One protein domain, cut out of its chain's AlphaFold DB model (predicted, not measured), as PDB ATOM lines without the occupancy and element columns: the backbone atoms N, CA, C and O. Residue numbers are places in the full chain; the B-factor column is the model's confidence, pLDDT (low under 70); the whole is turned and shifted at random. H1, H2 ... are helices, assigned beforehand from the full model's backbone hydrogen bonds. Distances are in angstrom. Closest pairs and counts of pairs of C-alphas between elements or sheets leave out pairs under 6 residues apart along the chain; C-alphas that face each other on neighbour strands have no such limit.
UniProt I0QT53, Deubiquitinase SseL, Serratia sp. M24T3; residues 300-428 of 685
ATOM      1  N   TYR A 300     227.933 239.345 221.795       53.34
ATOM      2  CA  TYR A 300     226.615 238.761 221.482       53.34
ATOM      3  C   TYR A 300     226.547 237.264 221.834       53.34
ATOM      4  O   TYR A 300     225.657 236.830 222.564       53.34
ATOM      5  N   GLN A 301     227.538 236.465 221.423       55.72
ATOM      6  CA  GLN A 301     227.653 235.045 221.791       55.72
ATOM      7  C   GLN A 301     227.697 234.861 223.320       55.72
ATOM      8  O   GLN A 301     227.081 233.940 223.852       55.72
ATOM      9  N   ARG A 302     228.375 235.768 224.045       54.12
ATOM     10  CA  ARG A 302     228.409 235.787 225.523       54.12
ATOM     11  C   ARG A 302     227.077 236.186 226.173       54.12
ATOM     12  O   ARG A 302     226.929 235.957 227.376       54.12
ATOM     13  N   HIS A 303     226.143 236.763 225.417       54.78
ATOM     14  CA  HIS A 303     224.770 237.031 225.838       54.78
ATOM     15  C   HIS A 303     223.863 235.822 225.560       54.78
ATOM     16  O   HIS A 303     223.250 235.308 226.494       54.78
ATOM     17  N   VAL A 304     223.819 235.322 224.318       55.69
ATOM     18  CA  VAL A 304     222.914 234.218 223.929       55.69
ATOM     19  C   VAL A 304     223.231 232.918 224.676       55.69
ATOM     20  O   VAL A 304     222.320 232.288 225.204       55.69
ATOM     21  N   ALA A 305     224.514 232.589 224.878       52.09
ATOM     22  CA  ALA A 305     224.944 231.417 225.656       52.09
ATOM     23  C   ALA A 305     224.589 231.476 227.167       52.09
ATOM     24  O   ALA A 305     225.010 230.617 227.940       52.09
ATOM     25  N   ARG A 306     223.850 232.503 227.620       50.12
ATOM     26  CA  ARG A 306     223.265 232.602 228.970       50.12
ATOM     27  C   ARG A 306     221.752 232.362 229.000       50.12
ATOM     28  O   ARG A 306     221.194 232.331 230.092       50.12
ATOM     29  N   GLN A 307     221.102 232.215 227.842       51.28
ATOM     30  CA  GLN A 307     219.652 232.018 227.715       51.28
ATOM     31  C   GLN A 307     219.255 230.580 227.313       51.28
ATOM     32  O   GLN A 307     218.075 230.289 227.152       51.28
ATOM     33  N   GLU A 308     220.214 229.663 227.145       51.50
ATOM     34  CA  GLU A 308     219.940 228.309 226.640       51.50
ATOM     35  C   GLU A 308     219.160 227.427 227.637       51.50
ATOM     36  O   GLU A 308     219.728 226.800 228.532       51.50
ATOM     37  N   SER A 309     217.845 227.312 227.422       48.19
ATOM     38  CA  SER A 309     217.008 226.249 228.000       48.19
ATOM     39  C   SER A 309     215.921 225.730 227.040       48.19
ATOM     40  O   SER A 309     214.851 225.319 227.489       48.19
ATOM     41  N   SER A 310     216.171 225.753 225.723       56.16
ATOM     42  CA  SER A 310     215.272 225.189 224.700       56.16
ATOM     43  C   SER A 310     215.771 223.837 224.169       56.16
ATOM     44  O   SER A 310     216.969 223.536 224.174       56.16
ATOM     45  N   SER A 311     214.845 223.011 223.675       57.91
ATOM     46  CA  SER A 311     215.129 221.702 223.059       57.91
ATOM     47  C   SER A 311     215.691 221.796 221.631       57.91
ATOM     48  O   SER A 311     216.108 220.787 221.063       57.91
ATOM     49  N   VAL A 312     215.721 223.001 221.059       58.44
ATOM     50  CA  VAL A 312     216.099 223.292 219.664       58.44
ATOM     51  C   VAL A 312     217.617 223.504 219.513       58.44
ATOM     52  O   VAL A 312     218.164 223.327 218.427       58.44
ATOM     53  N   SER A 313     218.323 223.760 220.621       61.62
ATOM     54  CA  SER A 313     219.773 224.034 220.712       61.62
ATOM     55  C   SER A 313     220.713 222.977 220.106       61.62
ATOM     56  O   SER A 313     221.870 223.278 219.829       61.62
ATOM     57  N   ASN A 314     220.236 221.747 219.881       69.75
ATOM     58  CA  ASN A 314     221.035 220.620 219.374       69.75
ATOM     59  C   ASN A 314     220.810 220.305 217.878       69.75
ATOM     60  O   ASN A 314     221.359 219.323 217.370       69.75
ATOM     61  N   LEU A 315     219.979 221.082 217.177       77.38
ATOM     62  CA  LEU A 315     219.678 220.870 215.758       77.38
ATOM     63  C   LEU A 315     220.791 221.400 214.847       77.38
ATOM     64  O   LEU A 315     221.441 222.398 215.154       77.38
ATOM     65  N   LYS A 316     220.993 220.760 213.689       86.44
ATOM     66  CA  LYS A 316     221.936 221.254 212.679       86.44
ATOM     67  C   LYS A 316     221.260 222.312 211.814       86.44
ATOM     68  O   LYS A 316     220.045 222.315 211.647       86.44
ATOM     69  N   LEU A 317     222.069 223.157 211.178       86.81
ATOM     70  CA  LEU A 317     221.581 224.229 210.308       86.81
ATOM     71  C   LEU A 317     220.544 223.775 209.246       86.81
ATOM     72  O   LEU A 317     219.530 224.452 209.134       86.81
ATOM     73  N   PRO A 318     220.679 222.629 208.539       91.12
ATOM     74  CA  PRO A 318     219.634 222.155 207.618       91.12
ATOM     75  C   PRO A 318     218.315 221.757 208.305       91.12
ATOM     76  O   PRO A 318     217.252 221.895 207.707       91.12
ATOM     77  N   ASP A 319     218.371 221.283 209.552       90.31
ATOM     78  CA  ASP A 319     217.187 220.903 210.329       90.31
ATOM     79  C   ASP A 319     216.427 222.163 210.790       90.31
ATOM     80  O   ASP A 319     215.197 222.189 210.788       90.31
ATOM     81  N   LEU A 320     217.167 223.225 211.143       90.69
ATOM     82  CA  LEU A 320     216.627 224.556 211.445       90.69
ATOM     83  C   LEU A 320     216.011 225.211 210.202       90.69
ATOM     84  O   LEU A 320     214.896 225.717 210.267       90.69
ATOM     85  N   GLU A 321     216.702 225.150 209.058       93.19
ATOM     86  CA  GLU A 321     216.180 225.628 207.771       93.19
ATOM     87  C   GLU A 321     214.864 224.928 207.399       93.19
ATOM     88  O   GLU A 321     213.918 225.588 206.974       93.19
ATOM     89  N   TRP A 322     214.769 223.607 207.596       91.94
ATOM     90  CA  TRP A 322     213.533 222.860 207.347       91.94
ATOM     91  C   TRP A 322     212.403 223.247 208.316       91.94
ATOM     92  O   TRP A 322     211.275 223.451 207.873       91.94
ATOM     93  N   ARG A 323     212.696 223.409 209.616       90.62
ATOM     94  CA  ARG A 323     211.701 223.835 210.622       90.62
ATOM     95  C   ARG A 323     211.198 225.261 210.434       90.62
ATOM     96  O   ARG A 323     210.065 225.542 210.796       90.62
ATOM     97  N   ALA A 324     212.012 226.150 209.871       90.50
ATOM     98  CA  ALA A 324     211.586 227.512 209.568       90.50
ATOM     99  C   ALA A 324     210.571 227.571 208.407       90.50
ATOM    100  O   ALA A 324     209.737 228.471 208.384       90.50
ATOM    101  N   VAL A 325     210.607 226.630 207.450       91.31
ATOM    102  CA  VAL A 325     209.644 226.586 206.322       91.31
ATOM    103  C   VAL A 325     208.442 225.675 206.549       91.31
ATOM    104  O   VAL A 325     207.420 225.868 205.892       91.31
ATOM    105  N   SER A 326     208.537 224.687 207.441       83.38
ATOM    106  CA  SER A 326     207.363 223.936 207.877       83.38
ATOM    107  C   SER A 326     206.546 224.765 208.874       83.38
ATOM    108  O   SER A 326     207.092 225.502 209.693       83.38
ATOM    109  N   ASN A 327     205.219 224.623 208.834       74.81
ATOM    110  CA  ASN A 327     204.305 225.255 209.796       74.81
ATOM    111  C   ASN A 327     204.318 224.501 211.152       74.81
ATOM    112  O   ASN A 327     203.277 224.155 211.710       74.81
ATOM    113  N   ASP A 328     205.516 224.176 211.639       78.06
ATOM    114  CA  ASP A 328     205.799 223.515 212.912       78.06
ATOM    115  C   ASP A 328     205.681 224.547 214.057       78.06
ATOM    116  O   ASP A 328     206.201 225.656 213.921       78.06
ATOM    117  N   PRO A 329     205.053 224.227 215.206       72.62
ATOM    118  CA  PRO A 329     205.008 225.130 216.363       72.62
ATOM    119  C   PRO A 329     206.383 225.611 216.867       72.62
ATOM    120  O   PRO A 329     206.463 226.651 217.512       72.62
ATOM    121  N   SER A 330     207.463 224.881 216.563       78.38
ATOM    122  CA  SER A 330     208.860 225.249 216.849       78.38
ATOM    123  C   SER A 330     209.555 226.044 215.729       78.38
ATOM    124  O   SER A 330     210.762 226.275 215.805       78.38
ATOM    125  N   SER A 331     208.824 226.496 214.703       82.06
ATOM    126  CA  SER A 331     209.359 227.334 213.618       82.06
ATOM    127  C   SER A 331     209.950 228.649 214.145       82.06
ATOM    128  O   SER A 331     211.071 229.002 213.784       82.06
ATOM    129  N   ASN A 332     209.284 229.318 215.098       85.19
ATOM    130  CA  ASN A 332     209.811 230.536 215.731       85.19
ATOM    131  C   ASN A 332     211.134 230.291 216.482       85.19
ATOM    132  O   ASN A 332     212.091 231.034 216.268       85.19
ATOM    133  N   ASP A 333     211.232 229.214 217.271       87.12
ATOM    134  CA  ASP A 333     212.488 228.819 217.928       87.12
ATOM    135  C   ASP A 333     213.599 228.545 216.897       87.12
ATOM    136  O   ASP A 333     214.763 228.897 217.106       87.12
ATOM    137  N   ALA A 334     213.256 227.917 215.765       89.75
ATOM    138  CA  ALA A 334     214.199 227.658 214.682       89.75
ATOM    139  C   ALA A 334     214.665 228.954 213.994       89.75
ATOM    140  O   ALA A 334     215.843 229.067 213.653       89.75
ATOM    141  N   ILE A 335     213.785 229.952 213.851       91.19
ATOM    142  CA  ILE A 335     214.129 231.295 213.365       91.19
ATOM    143  C   ILE A 335     215.080 231.994 214.347       91.19
ATOM    144  O   ILE A 335     216.128 232.466 213.917       91.19
ATOM    145  N   ASP A 336     214.802 232.009 215.653       89.06
ATOM    146  CA  ASP A 336     215.694 232.631 216.653       89.06
ATOM    147  C   ASP A 336     217.088 231.976 216.699       89.06
ATOM    148  O   ASP A 336     218.123 232.648 216.806       89.06
ATOM    149  N   MET A 337     217.136 230.657 216.512       86.69
ATOM    150  CA  MET A 337     218.376 229.905 216.319       86.69
ATOM    151  C   MET A 337     219.095 230.291 215.013       86.69
ATOM    152  O   MET A 337     220.317 230.437 215.011       86.69
ATOM    153  N   LEU A 338     218.372 230.509 213.908       91.56
ATOM    154  CA  LEU A 338     218.939 230.988 212.639       91.56
ATOM    155  C   LEU A 338     219.476 232.425 212.742       91.56
ATOM    156  O   LEU A 338     220.561 232.689 212.225       91.56
ATOM    157  N   PHE A 339     218.791 233.334 213.445       90.88
ATOM    158  CA  PHE A 339     219.297 234.684 213.744       90.88
ATOM    159  C   PHE A 339     220.582 234.617 214.581       90.88
ATOM    160  O   PHE A 339     221.570 235.291 214.274       90.88
ATOM    161  N   THR A 340     220.604 233.733 215.585       84.44
ATOM    162  CA  THR A 340     221.798 233.455 216.393       84.44
ATOM    163  C   THR A 340     222.953 232.956 215.520       84.44
ATOM    164  O   THR A 340     224.059 233.491 215.614       84.44
ATOM    165  N   TYR A 341     222.712 231.986 214.628       85.62
ATOM    166  CA  TYR A 341     223.714 231.491 213.676       85.62
ATOM    167  C   TYR A 341     224.193 232.579 212.705       85.62
ATOM    168  O   TYR A 341     225.396 232.675 212.467       85.62
ATOM    169  N   ALA A 342     223.300 233.430 212.186       87.94
ATOM    170  CA  ALA A 342     223.642 234.541 211.294       87.94
ATOM    171  C   ALA A 342     224.584 235.561 211.963       87.94
ATOM    172  O   ALA A 342     225.512 236.055 211.327       87.94
ATOM    173  N   CYS A 343     224.431 235.790 213.271       82.25
ATOM    174  CA  CYS A 343     225.359 236.579 214.097       82.25
ATOM    175  C   CYS A 343     226.650 235.817 214.492       82.25
ATOM    176  O   CYS A 343     227.413 236.260 215.358       82.25
ATOM    177  N   GLY A 344     226.903 234.654 213.881       71.31
ATOM    178  CA  GLY A 344     228.055 233.786 214.132       71.31
ATOM    179  C   GLY A 344     227.945 232.916 215.388       71.31
ATOM    180  O   GLY A 344     228.962 232.415 215.861       71.31
ATOM    181  N   GLY A 345     226.759 232.778 215.979       58.47
ATOM    182  CA  GLY A 345     226.525 232.019 217.208       58.47
ATOM    183  C   GLY A 345     226.565 230.493 217.058       58.47
ATOM    184  O   GLY A 345     226.672 229.958 215.961       58.47
ATOM    185  N   LEU A 346     226.466 229.812 218.208       49.09
ATOM    186  CA  LEU A 346     226.344 228.352 218.352       49.09
ATOM    187  C   LEU A 346     227.488 227.503 217.764       49.09
ATOM    188  O   LEU A 346     227.278 226.649 216.909       49.09
ATOM    189  N   HIS A 347     228.685 227.650 218.344       47.88
ATOM    190  CA  HIS A 347     229.486 226.497 218.796       47.88
ATOM    191  C   HIS A 347     230.393 226.909 219.968       47.88
ATOM    192  O   HIS A 347     231.377 227.622 219.795       47.88
ATOM    193  N   ILE A 348     230.071 226.444 221.180       44.69
ATOM    194  CA  ILE A 348     230.757 226.849 222.425       44.69
ATOM    195  C   ILE A 348     232.092 226.096 222.650       44.69
ATOM    196  O   ILE A 348     232.908 226.534 223.458       44.69
ATOM    197  N   ASN A 349     232.348 224.987 221.934       39.97
ATOM    198  CA  ASN A 349     233.454 224.063 222.249       39.97
ATOM    199  C   ASN A 349     234.376 223.630 221.082       39.97
ATOM    200  O   ASN A 349     235.395 222.998 221.354       39.97
ATOM    201  N   GLU A 350     234.093 223.951 219.812       44.19
ATOM    202  CA  GLU A 350     234.927 223.481 218.682       44.19
ATOM    203  C   GLU A 350     236.020 224.485 218.283       44.19
ATOM    204  O   GLU A 350     235.928 225.242 217.314       44.19
ATOM    205  N   VAL A 351     237.106 224.468 219.057       45.00
ATOM    206  CA  VAL A 351     238.345 225.196 218.757       45.00
ATOM    207  C   VAL A 351     239.137 224.448 217.677       45.00
ATOM    208  O   VAL A 351     240.084 223.761 218.029       45.00
ATOM    209  N   GLU A 352     238.748 224.564 216.393       41.00
ATOM    210  CA  GLU A 352     239.642 224.389 215.214       41.00
ATOM    211  C   GLU A 352     238.962 224.584 213.824       41.00
ATOM    212  O   GLU A 352     239.141 223.757 212.937       41.00
ATOM    213  N   ASN A 353     238.218 225.678 213.556       42.53
ATOM    214  CA  ASN A 353     238.086 226.239 212.180       42.53
ATOM    215  C   ASN A 353     237.342 227.597 212.097       42.53
ATOM    216  O   ASN A 353     236.122 227.661 211.942       42.53
ATOM    217  N   THR A 354     238.074 228.715 212.047       45.81
ATOM    218  CA  THR A 354     237.479 230.047 211.784       45.81
ATOM    219  C   THR A 354     236.825 230.163 210.395       45.81
ATOM    220  O   THR A 354     235.898 230.946 210.214       45.81
ATOM    221  N   ASN A 355     237.260 229.346 209.428       50.28
ATOM    222  CA  ASN A 355     236.789 229.323 208.032       50.28
ATOM    223  C   ASN A 355     235.501 228.483 207.824       50.28
ATOM    224  O   ASN A 355     234.980 228.401 206.712       50.28
ATOM    225  N   ILE A 356     234.979 227.830 208.871       46.44
ATOM    226  CA  ILE A 356     233.680 227.127 208.825       46.44
ATOM    227  C   ILE A 356     232.583 227.998 209.445       46.44
ATOM    228  O   ILE A 356     231.508 228.132 208.860       46.44
ATOM    229  N   ASN A 357     232.875 228.665 210.564       56.53
ATOM    230  CA  ASN A 357     231.904 229.494 211.287       56.53
ATOM    231  C   ASN A 357     231.362 230.645 210.416       56.53
ATOM    232  O   ASN A 357     230.152 230.850 210.357       56.53
ATOM    233  N   ASP A 358     232.237 231.313 209.655       69.19
ATOM    234  CA  ASP A 358     231.868 232.347 208.673       69.19
ATOM    235  C   ASP A 358     230.892 231.834 207.592       69.19
ATOM    236  O   ASP A 358     229.975 232.542 207.177       69.19
ATOM    237  N   LYS A 359     231.032 230.571 207.167       82.31
ATOM    238  CA  LYS A 359     230.176 229.963 206.134       82.31
ATOM    239  C   LYS A 359     228.797 229.600 206.669       82.31
ATOM    240  O   LYS A 359     227.810 229.830 205.977       82.31
ATOM    241  N   ASN A 360     228.719 229.067 207.888       84.69
ATOM    242  CA  ASN A 360     227.436 228.776 208.530       84.69
ATOM    243  C   ASN A 360     226.670 230.071 208.845       84.69
ATOM    244  O   ASN A 360     225.471 230.129 208.590       84.69
ATOM    245  N   ALA A 361     227.366 231.126 209.286       86.12
ATOM    246  CA  ALA A 361     226.768 232.442 209.505       86.12
ATOM    247  C   ALA A 361     226.197 233.043 208.212       86.12
ATOM    248  O   ALA A 361     225.005 233.333 208.140       86.12
ATOM    249  N   LYS A 362     227.005 233.126 207.145       88.56
ATOM    250  CA  LYS A 362     226.565 233.628 205.828       88.56
ATOM    251  C   LYS A 362     225.457 232.784 205.196       88.56
ATOM    252  O   LYS A 362     224.619 233.326 204.472       88.56
ATOM    253  N   ARG A 363     225.427 231.472 205.470       92.69
ATOM    254  CA  ARG A 363     224.333 230.579 205.064       92.69
ATOM    255  C   ARG A 363     223.043 230.896 205.821       92.69
ATOM    256  O   ARG A 363     222.031 231.084 205.160       92.69
ATOM    257  N   ALA A 364     223.081 231.007 207.149       93.62
ATOM    258  CA  ALA A 364     221.910 231.355 207.957       93.62
ATOM    259  C   ALA A 364     221.369 232.756 207.615       93.62
ATOM    260  O   ALA A 364     220.179 232.903 207.350       93.62
ATOM    261  N   GLU A 365     222.249 233.759 207.504       94.44
ATOM    262  CA  GLU A 365     221.907 235.115 207.052       94.44
ATOM    263  C   GLU A 365     221.227 235.089 205.672       94.44
ATOM    264  O   GLU A 365     220.147 235.650 205.484       94.44
ATOM    265  N   SER A 366     221.836 234.406 204.696       95.62
ATOM    266  CA  SER A 366     221.279 234.329 203.341       95.62
ATOM    267  C   SER A 366     220.012 233.474 203.274       95.62
ATOM    268  O   SER A 366     219.178 233.711 202.407       95.62
ATOM    269  N   PHE A 367     219.824 232.505 204.171       96.69
ATOM    270  CA  PHE A 367     218.586 231.735 204.274       96.69
ATOM    271  C   PHE A 367     217.434 232.598 204.803       96.69
ATOM    272  O   PHE A 367     216.399 232.667 204.143       96.69
ATOM    273  N   LEU A 368     217.637 233.330 205.908       97.19
ATOM    274  CA  LEU A 368     216.657 234.290 206.438       97.19
ATOM    275  C   LEU A 368     216.295 235.358 205.395       97.19
ATOM    276  O   LEU A 368     215.121 235.649 205.180       97.19
ATOM    277  N   PHE A 369     217.286 235.882 204.669       97.62
ATOM    278  CA  PHE A 369     217.044 236.843 203.592       97.62
ATOM    279  C   PHE A 369     216.306 236.239 202.387       97.62
ATOM    280  O   PHE A 369     215.468 236.906 201.779       97.62
ATOM    281  N   ASN A 370     216.560 234.972 202.051       96.94
ATOM    282  CA  ASN A 370     215.820 234.267 201.003       96.94
ATOM    283  C   ASN A 370     214.380 233.925 201.427       96.94
ATOM    284  O   ASN A 370     213.508 233.906 200.562       96.94
ATOM    285  N   LEU A 371     214.104 233.693 202.718       95.56
ATOM    286  CA  LEU A 371     212.730 233.620 203.235       95.56
ATOM    287  C   LEU A 371     212.039 234.977 203.112       95.56
ATOM    288  O   LEU A 371     210.967 235.061 202.519       95.56
ATOM    289  N   PHE A 372     212.674 236.050 203.599       96.50
ATOM    290  CA  PHE A 372     212.124 237.404 203.513       96.50
ATOM    291  C   PHE A 372     211.779 237.778 202.064       96.50
ATOM    292  O   PHE A 372     210.637 238.124 201.777       96.50
ATOM    293  N   THR A 373     212.717 237.604 201.128       95.44
ATOM    294  CA  THR A 373     212.535 237.906 199.693       95.44
ATOM    295  C   THR A 373     211.710 236.873 198.906       95.44
ATOM    296  O   THR A 373     211.590 236.997 197.690       95.44
ATOM    297  N   GLY A 374     211.149 235.842 199.554       92.69
ATOM    298  CA  GLY A 374     210.303 234.823 198.910       92.69
ATOM    299  C   GLY A 374     211.050 233.812 198.026       92.69
ATOM    300  O   GLY A 374     210.440 232.893 197.484       92.69
ATOM    301  N   LYS A 375     212.381 233.920 197.915       92.88
ATOM    302  CA  LYS A 375     213.256 232.968 197.198       92.88
ATOM    303  C   LYS A 375     213.342 231.594 197.870       92.88
ATOM    304  O   LYS A 375     213.793 230.622 197.260       92.88
ATOM    305  N   LYS A 376     212.896 231.495 199.122       93.38
ATOM    306  CA  LYS A 376     212.482 230.252 199.769       93.38
ATOM    307  C   LYS A 376     210.994 230.340 200.074       93.38
ATOM    308  O   LYS A 376     210.576 231.189 200.849       93.38
ATOM    309  N   PHE A 377     210.227 229.444 199.458       89.44
ATOM    310  CA  PHE A 377     208.795 229.317 199.687       89.44
ATOM    311  C   PHE A 377     208.506 228.920 201.142       89.44
ATOM    312  O   PHE A 377     209.060 227.940 201.643       89.44
ATOM    313  N   CYS A 378     207.599 229.655 201.778       87.75
ATOM    314  CA  CYS A 378     206.966 229.326 203.048       87.75
ATOM    315  C   CYS A 378     205.445 229.425 202.854       87.75
ATOM    316  O   CYS A 378     204.972 230.351 202.196       87.75
ATOM    317  N   ALA A 379     204.670 228.499 203.428       86.56
ATOM    318  CA  ALA A 379     203.212 228.514 203.284       86.56
ATOM    319  C   ALA A 379     202.576 229.785 203.885       86.56
ATOM    320  O   ALA A 379     201.629 230.330 203.324       86.56
ATOM    321  N   ASN A 380     203.152 230.305 204.974       87.06
ATOM    322  CA  ASN A 380     202.697 231.514 205.662       87.06
ATOM    323  C   ASN A 380     203.593 232.729 205.324       87.06
ATOM    324  O   ASN A 380     203.971 233.500 206.204       87.06
ATOM    325  N   GLN A 381     203.952 232.912 204.046       87.94
ATOM    326  CA  GLN A 381     204.945 233.894 203.563       87.94
ATOM    327  C   GLN A 381     204.773 235.340 204.088       87.94
ATOM    328  O   GLN A 381     205.758 236.066 204.244       87.94
ATOM    329  N   LEU A 382     203.538 235.768 204.360       88.94
ATOM    330  CA  LEU A 382     203.205 237.080 204.930       88.94
ATOM    331  C   LEU A 382     203.524 237.182 206.433       88.94
ATOM    332  O   LEU A 382     204.076 238.184 206.884       88.94
ATOM    333  N   GLU A 383     203.149 236.162 207.204       90.00
ATOM    334  CA  GLU A 383     203.413 236.061 208.646       90.00
ATOM    335  C   GLU A 383     204.915 235.901 208.888       90.00
ATOM    336  O   GLU A 383     205.494 236.643 209.676       90.00
ATOM    337  N   MET A 384     205.562 235.032 208.102       91.44
ATOM    338  CA  MET A 384     207.012 234.858 208.073       91.44
ATOM    339  C   MET A 384     207.737 236.194 207.873       91.44
ATOM    340  O   MET A 384     208.661 236.502 208.615       91.44
ATOM    341  N   GLN A 385     207.305 237.027 206.919       91.19
ATOM    342  CA  GLN A 385     207.914 238.346 206.724       91.19
ATOM    343  C   GLN A 385     207.729 239.277 207.920       91.19
ATOM    344  O   GLN A 385     208.704 239.906 208.306       91.19
ATOM    345  N   LYS A 386     206.547 239.324 208.549       91.25
ATOM    346  CA  LYS A 386     206.321 240.134 209.761       91.25
ATOM    347  C   LYS A 386     207.271 239.690 210.886       91.25
ATOM    348  O   LYS A 386     208.044 240.506 211.376       91.25
ATOM    349  N   THR A 387     207.353 238.385 211.155       92.75
ATOM    350  CA  THR A 387     208.301 237.793 212.118       92.75
ATOM    351  C   THR A 387     209.769 238.107 211.799       92.75
ATOM    352  O   THR A 387     210.555 238.351 212.714       92.75
ATOM    353  N   LEU A 388     210.169 238.109 210.521       95.81
ATOM    354  CA  LEU A 388     211.535 238.448 210.105       95.81
ATOM    355  C   LEU A 388     211.822 239.957 210.196       95.81
ATOM    356  O   LEU A 388     212.929 240.322 210.594       95.81
ATOM    357  N   GLU A 389     210.860 240.820 209.851       94.75
ATOM    358  CA  GLU A 389     210.935 242.282 210.006       94.75
ATOM    359  C   GLU A 389     211.074 242.662 211.492       94.75
ATOM    360  O   GLU A 389     212.011 243.381 211.846       94.75
ATOM    361  N   ASP A 390     210.208 242.120 212.358       93.06
ATOM    362  CA  ASP A 390     210.213 242.337 213.813       93.06
ATOM    363  C   ASP A 390     211.545 241.886 214.442       93.06
ATOM    364  O   ASP A 390     212.284 242.705 214.986       93.06
ATOM    365  N   LYS A 391     211.931 240.610 214.273       93.88
ATOM    366  CA  LYS A 391     213.169 240.058 214.866       93.88
ATOM    367  C   LYS A 391     214.449 240.726 214.354       93.88
ATOM    368  O   LYS A 391     215.456 240.758 215.063       93.88
ATOM    369  N   SER A 392     214.437 241.264 213.132       95.50
ATOM    370  CA  SER A 392     215.575 242.028 212.606       95.50
ATOM    371  C   SER A 392     215.689 243.412 213.244       95.50
ATOM    372  O   SER A 392     216.810 243.876 213.466       95.50
ATOM    373  N   LEU A 393     214.561 244.056 213.564       94.56
ATOM    374  CA  LEU A 393     214.543 245.320 214.298       94.56
ATOM    375  C   LEU A 393     214.929 245.114 215.772       94.56
ATOM    376  O   LEU A 393     215.832 245.802 216.244       94.56
ATOM    377  N   ASP A 394     214.374 244.098 216.445       91.69
ATOM    378  CA  ASP A 394     214.758 243.707 217.813       91.69
ATOM    379  C   ASP A 394     216.279 243.489 217.932       91.69
ATOM    380  O   ASP A 394     216.935 243.976 218.860       91.69
ATOM    381  N   LEU A 395     216.873 242.778 216.962       90.25
ATOM    382  CA  LEU A 395     218.318 242.554 216.900       90.25
ATOM    383  C   LEU A 395     219.099 243.859 216.688       90.25
ATOM    384  O   LEU A 395     220.163 244.029 217.287       90.25
ATOM    385  N   PHE A 396     218.609 244.766 215.842       92.19
ATOM    386  CA  PHE A 396     219.243 246.063 215.598       92.19
ATOM    387  C   PHE A 396     219.248 246.937 216.861       92.19
ATOM    388  O   PHE A 396     220.300 247.460 217.235       92.19
ATOM    389  N   GLU A 397     218.112 247.042 217.553       91.25
ATOM    390  CA  GLU A 397     217.983 247.813 218.794       91.25
ATOM    391  C   GLU A 397     218.846 247.227 219.919       91.25
ATOM    392  O   GLU A 397     219.589 247.960 220.579       91.25
ATOM    393  N   LEU A 398     218.846 245.897 220.078       87.56
ATOM    394  CA  LEU A 398     219.726 245.196 221.015       87.56
ATOM    395  C   LEU A 398     221.210 245.462 220.718       87.56
ATOM    396  O   LEU A 398     221.992 245.695 221.640       87.56
ATOM    397  N   VAL A 399     221.608 245.439 219.442       85.62
ATOM    398  CA  VAL A 399     222.984 245.720 219.006       85.62
ATOM    399  C   VAL A 399     223.382 247.164 219.315       85.62
ATOM    400  O   VAL A 399     224.469 247.380 219.856       85.62
ATOM    401  N   GLU A 400     222.528 248.150 219.034       87.56
ATOM    402  CA  GLU A 400     222.850 249.556 219.306       87.56
ATOM    403  C   GLU A 400     222.850 249.893 220.802       87.56
ATOM    404  O   GLU A 400     223.745 250.614 221.249       87.56
ATOM    405  N   GLU A 401     221.951 249.320 221.609       87.31
ATOM    406  CA  GLU A 401     221.988 249.476 223.071       87.31
ATOM    407  C   GLU A 401     223.267 248.875 223.671       87.31
ATOM    408  O   GLU A 401     223.926 249.500 224.503       87.31
ATOM    409  N   GLN A 402     223.686 247.690 223.220       82.25
ATOM    410  CA  GLN A 402     224.924 247.069 223.702       82.25
ATOM    411  C   GLN A 402     226.161 247.861 223.251       82.25
ATOM    412  O   GLN A 402     227.051 248.115 224.066       82.25
ATOM    413  N   ASN A 403     226.193 248.348 222.006       83.25
ATOM    414  CA  ASN A 403     227.239 249.258 221.523       83.25
ATOM    415  C   ASN A 403     227.311 250.540 222.376       83.25
ATOM    416  O   ASN A 403     228.398 250.952 222.784       83.25
ATOM    417  N   ARG A 404     226.158 251.127 222.730       85.31
ATOM    418  CA  ARG A 404     226.055 252.304 223.609       85.31
ATOM    419  C   ARG A 404     226.609 252.039 225.013       85.31
ATOM    420  O   ARG A 404     227.243 252.925 225.587       85.31
ATOM    421  N   LEU A 405     226.415 250.833 225.556       83.56
ATOM    422  CA  LEU A 405     226.963 250.417 226.854       83.56
ATOM    423  C   LEU A 405     228.485 250.173 226.827       83.56
ATOM    424  O   LEU A 405     229.144 250.400 227.843       83.56
ATOM    425  N   HIS A 406     229.060 249.765 225.689       77.38
ATOM    426  CA  HIS A 406     230.515 249.597 225.523       77.38
ATOM    427  C   HIS A 406     231.285 250.930 225.355       77.38
ATOM    428  O   HIS A 406     232.510 250.953 225.517       77.38
ATOM    429  N   GLY A 407     230.598 252.053 225.101       78.12
ATOM    430  CA  GLY A 407     231.206 253.389 225.022       78.12
ATOM    431  C   GLY A 407     232.271 253.488 223.924       78.12
ATOM    432  O   GLY A 407     232.109 252.919 222.856       78.12
ATOM    433  N   ASP A 408     233.400 254.156 224.179       76.19
ATOM    434  CA  ASP A 408     234.478 254.309 223.181       76.19
ATOM    435  C   ASP A 408     235.211 252.989 222.815       76.19
ATOM    436  O   ASP A 408     236.159 253.005 222.023       76.19
ATOM    437  N   ASN A 409     234.835 251.833 223.385       74.75
ATOM    438  CA  ASN A 409     235.523 250.559 223.150       74.75
ATOM    439  C   ASN A 409     235.053 249.850 221.865       74.75
ATOM    440  O   ASN A 409     234.468 248.767 221.902       74.75
ATOM    441  N   ILE A 410     235.378 250.446 220.714       68.88
ATOM    442  CA  ILE A 410     235.024 249.966 219.362       68.88
ATOM    443  C   ILE A 410     235.408 248.486 219.132       68.88
ATOM    444  O   ILE A 410     234.754 247.786 218.364       68.88
ATOM    445  N   ALA A 411     236.435 247.973 219.820       66.56
ATOM    446  CA  ALA A 411     236.869 246.576 219.718       66.56
ATOM    447  C   ALA A 411     235.892 245.546 220.333       66.56
ATOM    448  O   ALA A 411     236.056 244.351 220.100       66.56
ATOM    449  N   GLU A 412     234.894 245.985 221.109       71.00
ATOM    450  CA  GLU A 412     233.836 245.132 221.676       71.00
ATOM    451  C   GLU A 412     232.466 245.325 221.000       71.00
ATOM    452  O   GLU A 412     231.492 244.695 221.420       71.00
ATOM    453  N   TYR A 413     232.383 246.170 219.965       74.94
ATOM    454  CA  TYR A 413     231.132 246.469 219.265       74.94
ATOM    455  C   TYR A 413     230.543 245.242 218.562       74.94
ATOM    456  O   TYR A 413     231.242 244.434 217.945       74.94
ATOM    457  N   TRP A 414     229.220 245.134 218.626       77.94
ATOM    458  CA  TRP A 414     228.433 244.100 217.977       77.94
ATOM    459  C   TRP A 414     228.142 244.559 216.543       77.94
ATOM    460  O   TRP A 414     227.684 245.684 216.312       77.94
ATOM    461  N   VAL A 415     228.411 243.682 215.577       80.25
ATOM    462  CA  VAL A 415     228.126 243.911 214.157       80.25
ATOM    463  C   VAL A 415     226.911 243.075 213.778       80.25
ATOM    464  O   VAL A 415     226.968 241.848 213.804       80.25
ATOM    465  N   ILE A 416     225.817 243.747 213.427       86.06
ATOM    466  CA  ILE A 416     224.630 243.119 212.845       86.06
ATOM    467  C   ILE A 416     224.907 242.771 211.364       86.06
ATOM    468  O   ILE A 416     225.454 243.616 210.642       86.06
ATOM    469  N   PRO A 417     224.560 241.554 210.892       90.19
ATOM    470  CA  PRO A 417     224.729 241.162 209.495       90.19
ATOM    471  C   PRO A 417     223.967 242.070 208.515       90.19
ATOM    472  O   PRO A 417     222.845 242.509 208.777       90.19
ATOM    473  N   THR A 418     224.585 242.350 207.366       91.12
ATOM    474  CA  THR A 418     224.115 243.321 206.363       91.12
ATOM    475  C   THR A 418     222.710 243.010 205.848       91.12
ATOM    476  O   THR A 418     221.918 243.930 205.651       91.12
ATOM    477  N   LYS A 419     222.354 241.734 205.669       95.31
ATOM    478  CA  LYS A 419     221.024 241.361 205.159       95.31
ATOM    479  C   LYS A 419     219.935 241.515 206.215       95.31
ATOM    480  O   LYS A 419     218.814 241.875 205.874       95.31
ATOM    481  N   LEU A 420     220.276 241.324 207.491       95.50
ATOM    482  CA  LEU A 420     219.355 241.555 208.607       95.50
ATOM    483  C   LEU A 420     219.114 243.059 208.822       95.50
ATOM    484  O   LEU A 420     217.976 243.457 209.041       95.50
ATOM    485  N   LEU A 421     220.131 243.912 208.627       93.88
ATOM    486  CA  LEU A 421     219.930 245.369 208.536       93.88
ATOM    487  C   LEU A 421     218.951 245.756 207.419       93.88
ATOM    488  O   LEU A 421     218.096 246.611 207.631       93.88
ATOM    489  N   ILE A 422     219.050 245.135 206.237       95.69
ATOM    490  CA  ILE A 422     218.125 245.423 205.130       95.69
ATOM    491  C   ILE A 422     216.687 245.041 205.514       95.69
ATOM    492  O   ILE A 422     215.782 245.841 205.294       95.69
ATOM    493  N   ILE A 423     216.476 243.873 206.133       96.88
ATOM    494  CA  ILE A 423     215.149 243.437 206.605       96.88
ATOM    495  C   ILE A 423     214.598 244.399 207.675       96.88
ATOM    496  O   ILE A 423     213.469 244.869 207.543       96.88
ATOM    497  N   ALA A 424     215.407 244.765 208.679       95.31
ATOM    498  CA  ALA A 424     215.029 245.730 209.718       95.31
ATOM    499  C   ALA A 424     214.601 247.089 209.133       95.31
ATOM    500  O   ALA A 424     213.682 247.730 209.638       95.31
ATOM    501  N   GLY A 425     215.234 247.523 208.039       94.12
ATOM    502  CA  GLY A 425     214.891 248.768 207.353       94.12
ATOM    503  C   GLY A 425     213.512 248.756 206.684       94.12
ATOM    504  O   GLY A 425     212.873 249.804 206.617       94.12
ATOM    505  N   PHE A 426     213.024 247.596 206.229       94.00
ATOM    506  CA  PHE A 426     211.696 247.473 205.604       94.00
ATOM    507  C   PHE A 426     210.539 247.307 206.589       94.00
ATOM    508  O   PHE A 426     209.394 247.538 206.190       94.00
ATOM    509  N   LYS A 427     210.819 246.983 207.858       92.94
ATOM    510  CA  LYS A 427     209.825 247.029 208.937       92.94
ATOM    511  C   LYS A 427     209.136 248.396 208.938       92.94
ATOM    512  O   LYS A 427     209.803 249.428 208.941       92.94
ATOM    513  N   SER A 428     207.802 248.427 208.967       87.00
ATOM    514  CA  SER A 428     207.077 249.696 209.141       87.00
ATOM    515  C   SER A 428     207.401 250.311 210.513       87.00
ATOM    516  O   SER A 428     207.338 249.572 211.505       87.00
TER     517      SER A 428
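This is residues 300 to 428 of the 685 residues of the protein "Deubiquitinase SseL" of Serratia sp. M24T3 (UniProt I0QT53). Long helix H5 and helix H4 make a V; H3 and H2 pack on H4, and H6 packs on both arms. Residues 349 to 356 stick out. The printed part has 129 residues with six named helices, H1 to H6, which hold 79 of them, and no named strand; its class is all helix, and it is compact, with a radius of gyration of the C-alphas of 14.6 A and spans of 44 by 37 by 28 A.

H5, residues 381 to 406, touches H4, residues 354 to 372, through 381 to 388 and 368 to 372 alone, at a steep tilt of 47 degrees; closest C-alphas Phe 372 and Gln 385, 5.4 A. H6, residues 418 to 426, touches H5 through 388 to 396 alone; closest C-alphas Leu 393 and Ala 424, 4.6 A. H3, residues 331 to 342, forms hairpins with H4 and with H2, residues 317 to 325. H1, residues 301 to 304, touches no helix. Every O i to N i+4 pair is within hydrogen-bond range in H3, H5 and H6; H2 has 4 of 5, H4 13 of 15.

H5 spans 37.2 A from C-alpha 381 at (204.945, 233.894, 203.563); H4 spans 27.7 A. C-alpha 426 ends H6 at (211.696, 247.473, 205.604).

The printed part has no cut. Links H1 to H2, H3 to H4 and H5 to H6 are long. pLDDT is under 70 at residues 300 to 314, 345 to 358 and 410 to 411.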